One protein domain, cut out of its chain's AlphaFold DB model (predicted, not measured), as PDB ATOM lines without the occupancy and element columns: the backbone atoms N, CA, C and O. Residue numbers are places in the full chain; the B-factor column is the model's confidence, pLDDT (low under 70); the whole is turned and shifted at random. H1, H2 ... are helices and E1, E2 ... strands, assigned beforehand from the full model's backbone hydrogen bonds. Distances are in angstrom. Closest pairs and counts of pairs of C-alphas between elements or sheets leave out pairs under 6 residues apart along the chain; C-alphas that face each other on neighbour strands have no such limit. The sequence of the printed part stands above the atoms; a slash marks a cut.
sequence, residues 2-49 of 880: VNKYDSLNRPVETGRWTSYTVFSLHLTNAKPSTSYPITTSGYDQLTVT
ATOM      1  N   VAL A   2     217.012 183.054 178.562       85.69
ATOM      2  CA  VAL A   2     217.129 182.391 179.867       85.69
ATOM      3  C   VAL A   2     215.795 182.521 180.596       85.69
ATOM      4  O   VAL A   2     215.154 183.567 180.500       85.69
ATOM      5  N   ASN A   3     215.416 181.474 181.326       88.56
ATOM      6  CA  ASN A   3     214.220 181.434 182.157       88.56
ATOM      7  C   ASN A   3     214.652 181.260 183.620       88.56
ATOM      8  O   ASN A   3     215.534 180.440 183.890       88.56
ATOM      9  N   LYS A   4     214.019 181.977 184.550       89.50
ATOM     10  CA  LYS A   4     214.144 181.764 186.001       89.50
ATOM     11  C   LYS A   4     212.888 181.083 186.529       89.50
ATOM     12  O   LYS A   4     211.790 181.306 186.011       89.50
ATOM     13  N   TYR A   5     213.058 180.286 187.577       89.75
ATOM     14  CA  TYR A   5     212.000 179.466 188.162       89.75
ATOM     15  C   TYR A   5     211.897 179.719 189.666       89.75
ATOM     16  O   TYR A   5     212.877 180.106 190.299       89.75
ATOM     17  N   ASP A   6     210.718 179.505 190.239       90.25
ATOM     18  CA  ASP A   6     210.540 179.518 191.692       90.25
ATOM     19  C   ASP A   6     210.899 178.169 192.346       90.25
ATOM     20  O   ASP A   6     211.353 177.220 191.704       90.25
ATOM     21  N   SER A   7     210.684 178.079 193.660       88.94
ATOM     22  CA  SER A   7     210.899 176.863 194.458       88.94
ATOM     23  C   SER A   7     209.940 175.709 194.126       88.94
ATOM     24  O   SER A   7     210.194 174.580 194.543       88.94
ATOM     25  N   LEU A   8     208.877 175.966 193.356       90.06
ATOM     26  CA  LEU A   8     207.925 174.975 192.845       90.06
ATOM     27  C   LEU A   8     208.190 174.632 191.365       90.06
ATOM     28  O   LEU A   8     207.385 173.946 190.737       90.06
ATOM     29  N   ASN A   9     209.325 175.082 190.814       88.69
ATOM     30  CA  ASN A   9     209.727 174.905 189.417       88.69
ATOM     31  C   ASN A   9     208.730 175.513 188.400       88.69
ATOM     32  O   ASN A   9     208.646 175.065 187.255       88.69
ATOM     33  N   ARG A  10     207.987 176.557 188.794       92.44
ATOM     34  CA  ARG A  10     207.150 177.359 187.886       92.44
ATOM     35  C   ARG A  10     207.994 178.483 187.269       92.44
ATOM     36  O   ARG A  10     208.793 179.085 187.988       92.44
ATOM     37  N   PRO A  11     207.857 178.793 185.967       91.25
ATOM     38  CA  PRO A  11     208.595 179.889 185.346       91.25
ATOM     39  C   PRO A  11     208.069 181.237 185.858       91.25
ATOM     40  O   PRO A  11     206.872 181.513 185.758       91.25
ATOM     41  N   VAL A  12     208.969 182.067 186.394       93.75
ATOM     42  CA  VAL A  12     208.656 183.401 186.948       93.75
ATOM     43  C   VAL A  12     209.237 184.549 186.127       93.75
ATOM     44  O   VAL A  12     208.701 185.653 186.159       93.75
ATOM     45  N   GLU A  13     210.302 184.315 185.359       93.25
ATOM     46  CA  GLU A  13     210.902 185.331 184.489       93.25
ATOM     47  C   GLU A  13     211.482 184.699 183.218       93.25
ATOM     48  O   GLU A  13     212.112 183.644 183.287       93.25
ATOM     49  N   THR A  14     211.336 185.380 182.080       91.38
ATOM     50  CA  THR A  14     212.051 185.096 180.825       91.38
ATOM     51  C   THR A  14     212.824 186.341 180.405       91.38
ATOM     52  O   THR A  14     212.301 187.452 180.505       91.38
ATOM     53  N   GLY A  15     214.036 186.179 179.871       89.25
ATOM     54  CA  GLY A  15     214.823 187.293 179.342       89.25
ATOM     55  C   GLY A  15     215.871 186.914 178.294       89.25
ATOM     56  O   GLY A  15     216.242 185.746 178.108       89.25
ATOM     57  N   ARG A  16     216.382 187.927 177.592       85.31
ATOM     58  CA  ARG A  16     217.509 187.817 176.660       85.31
ATOM     59  C   ARG A  16     218.775 188.319 177.349       85.31
ATOM     60  O   ARG A  16     218.954 189.516 177.540       85.31
ATOM     61  N   TRP A  17     219.681 187.404 177.680       87.06
ATOM     62  CA  TRP A  17     221.004 187.757 178.188       87.06
ATOM     63  C   TRP A  17     222.040 187.783 177.061       87.06
ATOM     64  O   TRP A  17     222.261 186.766 176.400       87.06
ATOM     65  N   THR A  18     222.695 188.926 176.867       83.56
ATOM     66  CA  THR A  18     223.914 189.047 176.062       83.56
ATOM     67  C   THR A  18     225.118 188.714 176.941       83.56
ATOM     68  O   THR A  18     225.429 189.441 177.883       83.56
ATOM     69  N   SER A  19     225.800 187.615 176.623       81.81
ATOM     70  CA  SER A  19     226.946 187.093 177.369       81.81
ATOM     71  C   SER A  19     228.046 186.645 176.407       81.81
ATOM     72  O   SER A  19     227.762 186.046 175.371       81.81
ATOM     73  N   TYR A  20     229.304 186.896 176.778       84.12
ATOM     74  CA  TYR A  20     230.490 186.376 176.083       84.12
ATOM     75  C   TYR A  20     230.990 185.044 176.678       84.12
ATOM     76  O   TYR A  20     232.029 184.528 176.274       84.12
ATOM     77  N   THR A  21     230.288 184.493 177.672       84.62
ATOM     78  CA  THR A  21     230.644 183.233 178.338       84.62
ATOM     79  C   THR A  21     230.065 182.022 177.593       84.62
ATOM     80  O   THR A  21     228.982 182.082 177.017       84.62
ATOM     81  N   VAL A  22     230.779 180.892 177.612       85.81
ATOM     82  CA  VAL A  22     230.341 179.653 176.948       85.81
ATOM     83  C   VAL A  22     229.193 178.950 177.686       85.81
ATOM     84  O   VAL A  22     229.133 178.931 178.917       85.81
ATOM     85  N   PHE A  23     228.305 178.303 176.922       80.31
ATOM     86  CA  PHE A  23     227.095 177.641 177.429       80.31
ATOM     87  C   PHE A  23     227.356 176.595 178.527       80.31
ATOM     88  O   PHE A  23     226.587 176.502 179.479       80.31
ATOM     89  N   SER A  24     228.457 175.841 178.454       86.94
ATOM     90  CA  SER A  24     228.824 174.844 179.473       86.94
ATOM     91  C   SER A  24     229.055 175.456 180.861       86.94
ATOM     92  O   SER A  24     228.681 174.858 181.873       86.94
ATOM     93  N   LEU A  25     229.609 176.670 180.926       88.12
ATOM     94  CA  LEU A  25     229.799 177.396 182.182       88.12
ATOM     95  C   LEU A  25     228.484 178.033 182.663       88.12
ATOM     96  O   LEU A  25     228.209 178.017 183.859       88.12
ATOM     97  N   HIS A  26     227.618 178.491 181.752       88.25
ATOM     98  CA  HIS A  26     226.250 178.889 182.110       88.25
ATOM     99  C   HIS A  26     225.451 177.731 182.722       88.25
ATOM    100  O   HIS A  26     224.866 177.903 183.786       88.25
ATOM    101  N   LEU A  27     225.491 176.538 182.119       84.81
ATOM    102  CA  LEU A  27     224.833 175.335 182.643       84.81
ATOM    103  C   LEU A  27     225.363 174.947 184.035       84.81
ATOM    104  O   LEU A  27     224.586 174.629 184.934       84.81
ATOM    105  N   THR A  28     226.683 175.025 184.227       90.12
ATOM    106  CA  THR A  28     227.342 174.745 185.514       90.12
ATOM    107  C   THR A  28     226.892 175.723 186.606       90.12
ATOM    108  O   THR A  28     226.566 175.295 187.711       90.12
ATOM    109  N   ASN A  29     226.818 177.018 186.286       87.81
ATOM    110  CA  ASN A  29     226.428 178.072 187.227       87.81
ATOM    111  C   ASN A  29     224.908 178.148 187.474       87.81
ATOM    112  O   ASN A  29     224.490 178.624 188.528       87.81
ATOM    113  N   ALA A  30     224.089 177.674 186.531       86.38
ATOM    114  CA  ALA A  30     222.637 177.580 186.680       86.38
ATOM    115  C   ALA A  30     222.211 176.388 187.551       86.38
ATOM    116  O   ALA A  30     221.287 176.512 188.346       86.38
ATOM    117  N   LYS A  31     222.900 175.239 187.451       85.00
ATOM    118  CA  LYS A  31     222.537 174.001 188.166       85.00
ATOM    119  C   LYS A  31     222.259 174.164 189.682       85.00
ATOM    120  O   LYS A  31     221.338 173.499 190.150       85.00
ATOM    121  N   PRO A  32     223.000 174.978 190.464       87.44
ATOM    122  CA  PRO A  32     222.722 175.191 191.888       87.44
ATOM    123  C   PRO A  32     221.810 176.400 192.196       87.44
ATOM    124  O   PRO A  32     221.709 176.773 193.361       87.44
ATOM    125  N   SER A  33     221.199 177.064 191.203       83.19
ATOM    126  CA  SER A  33     220.523 178.359 191.396       83.19
ATOM    127  C   SER A  33     219.226 178.510 190.597       83.19
ATOM    128  O   SER A  33     219.227 178.524 189.369       83.19
ATOM    129  N   THR A  34     218.121 178.748 191.305       77.19
ATOM    130  CA  THR A  34     216.804 179.100 190.736       77.19
ATOM    131  C   THR A  34     216.780 180.477 190.058       77.19
ATOM    132  O   THR A  34     215.958 180.729 189.178       77.19
ATOM    133  N   SER A  35     217.705 181.365 190.440       78.94
ATOM    134  CA  SER A  35     217.715 182.788 190.063       78.94
ATOM    135  C   SER A  35     218.782 183.148 189.021       78.94
ATOM    136  O   SER A  35     219.111 184.324 188.856       78.94
ATOM    137  N   TYR A  36     219.372 182.166 188.332       85.00
ATOM    138  CA  TYR A  36     220.442 182.412 187.362       85.00
ATOM    139  C   TYR A  36     219.906 182.974 186.022       85.00
ATOM    140  O   TYR A  36     218.972 182.403 185.464       85.00
ATOM    141  N   PRO A  37     220.506 184.038 185.445       85.25
ATOM    142  CA  PRO A  37     221.644 184.799 185.946       85.25
ATOM    143  C   PRO A  37     221.242 185.920 186.912       85.25
ATOM    144  O   PRO A  37     220.203 186.567 186.770       85.25
ATOM    145  N   ILE A  38     222.148 186.216 187.843       82.44
ATOM    146  CA  ILE A  38     222.044 187.349 188.768       82.44
ATOM    147  C   ILE A  38     222.851 188.517 188.180       82.44
ATOM    148  O   ILE A  38     223.976 188.790 188.590       82.44
ATOM    149  N   THR A  39     222.308 189.162 187.145       80.19
ATOM    150  CA  THR A  39     222.879 190.373 186.530       80.19
ATOM    151  C   THR A  39     221.790 191.216 185.876       80.19
ATOM    152  O   THR A  39     220.851 190.678 185.293       80.19
ATOM    153  N   THR A  40     221.945 192.537 185.936       73.44
ATOM    154  CA  THR A  40     221.219 193.507 185.099       73.44
ATOM    155  C   THR A  40     222.042 193.929 183.877       73.44
ATOM    156  O   THR A  40     221.487 194.343 182.865       73.44
ATOM    157  N   SER A  41     223.372 193.789 183.923       82.31
ATOM    158  CA  SER A  41     224.251 194.131 182.802       82.31
ATOM    159  C   SER A  41     224.107 193.115 181.669       82.31
ATOM    160  O   SER A  41     224.266 191.906 181.879       82.31
ATOM    161  N   GLY A  42     223.773 193.617 180.477       82.06
ATOM    162  CA  GLY A  42     223.496 192.817 179.283       82.06
ATOM    163  C   GLY A  42     222.221 191.969 179.360       82.06
ATOM    164  O   GLY A  42     221.980 191.189 178.440       82.06
ATOM    165  N   TYR A  43     221.429 192.075 180.434       87.19
ATOM    166  CA  TYR A  43     220.193 191.318 180.615       87.19
ATOM    167  C   TYR A  43     218.981 192.168 180.250       87.19
ATOM    168  O   TYR A  43     218.829 193.289 180.725       87.19
ATOM    169  N   ASP A  44     218.118 191.605 179.417       86.12
ATOM    170  CA  ASP A  44     216.926 192.249 178.897       86.12
ATOM    171  C   ASP A  44     215.701 191.413 179.305       86.12
ATOM    172  O   ASP A  44     215.536 190.281 178.842       86.12
ATOM    173  N   GLN A  45     214.900 191.916 180.248       89.94
ATOM    174  CA  GLN A  45     213.751 191.201 180.810       89.94
ATOM    175  C   GLN A  45     212.581 191.247 179.816       89.94
ATOM    176  O   GLN A  45     212.230 192.309 179.309       89.94
ATOM    177  N   LEU A  46     211.985 190.092 179.523       89.75
ATOM    178  CA  LEU A  46     210.999 189.931 178.451       89.75
ATOM    179  C   LEU A  46     209.610 189.566 178.977       89.75
ATOM    180  O   LEU A  46     208.622 190.152 178.543       89.75
ATOM    181  N   THR A  47     209.528 188.648 179.941       94.62
ATOM    182  CA  THR A  47     208.274 188.341 180.647       94.62
ATOM    183  C   THR A  47     208.521 188.162 182.138       94.62
ATOM    184  O   THR A  47     209.522 187.554 182.513       94.62
ATOM    185  N   VAL A  48     207.574 188.577 182.973       95.56
ATOM    186  CA  VAL A  48     207.487 188.243 184.401       95.56
ATOM    187  C   VAL A  48     206.122 187.617 184.670       95.56
ATOM    188  O   VAL A  48     205.114 188.089 184.144       95.56
ATOM    189  N   THR A  49     206.085 186.555 185.470       96.75
ATOM    190  CA  THR A  49     204.861 185.873 185.911       96.75
ATOM    191  C   THR A  49     204.901 185.727 187.425       96.75
ATOM    192  O   THR A  49     205.828 185.123 187.963       96.75
TER     193      THR A  49
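What this domain is: This is residues 2 to 49 of the 880 residues of an uncharacterized protein of Sphingobacteriales bacterium 44-61 (UniProt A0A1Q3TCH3). A small antiparallel sheet of three strands, E1, E2 and E3, makes one part of the domain, and the single short helix H1 sits off the sheet, out on the side of its edge strand E1 but apart from E1. From E2 the backbone swings out to H1, with residues 20 to 25 standing free, and a long loop of residues 31 to 42 leads back to E3. The printed part has 48 residues with three named strands and one named helix, in the order E1, E2, H1, E3; the sheet's order is E1, E2, E3, and the class is mixed, helices and strands. The whole is compact, with a radius of gyration of the C-alphas of 10.6 A and spans of 29 by 22 by 13 A.

Where its parts are: E1, residues 2 to 5, begins at C-alpha 2 (217.129, 182.391, 179.867) and is 10.2 A long. E2, residues 11 to 17, is 16.3 A long. H1, residues 23 to 30, begins at C-alpha 23 (227.095, 177.641, 177.429) and is 10.3 A long. E3, residues 43 to 49, is 17.1 A long and ends at C-alpha 49 (204.861, 185.873, 185.911).

How they stand to each other: E1 and E2 form a hairpin, antiparallel at 157 degrees, with N 2 and O 15 within hydrogen-bond range at 2.8 A. E2 and E3 are antiparallel at 163 degrees, with N 46 and O 14 within hydrogen-bond range at 2.8 A. E1 and E3 are the edge strands. H1 is not on the sheet, with 2 pairs of C-alphas within 10 A, and H1 and E1 are apart. In H1 every O i to N i+4 pair is within hydrogen-bond range.

The domain as a whole: The C-alphas farthest apart, those of Leu 8 and Tyr 20, are 30.3 A apart. The links E1 to E2 and E2 to H1 are tight, and H1 to E3 is long. The printed part has no cut, its mean pLDDT is 86.9, and no printed residue is under 70.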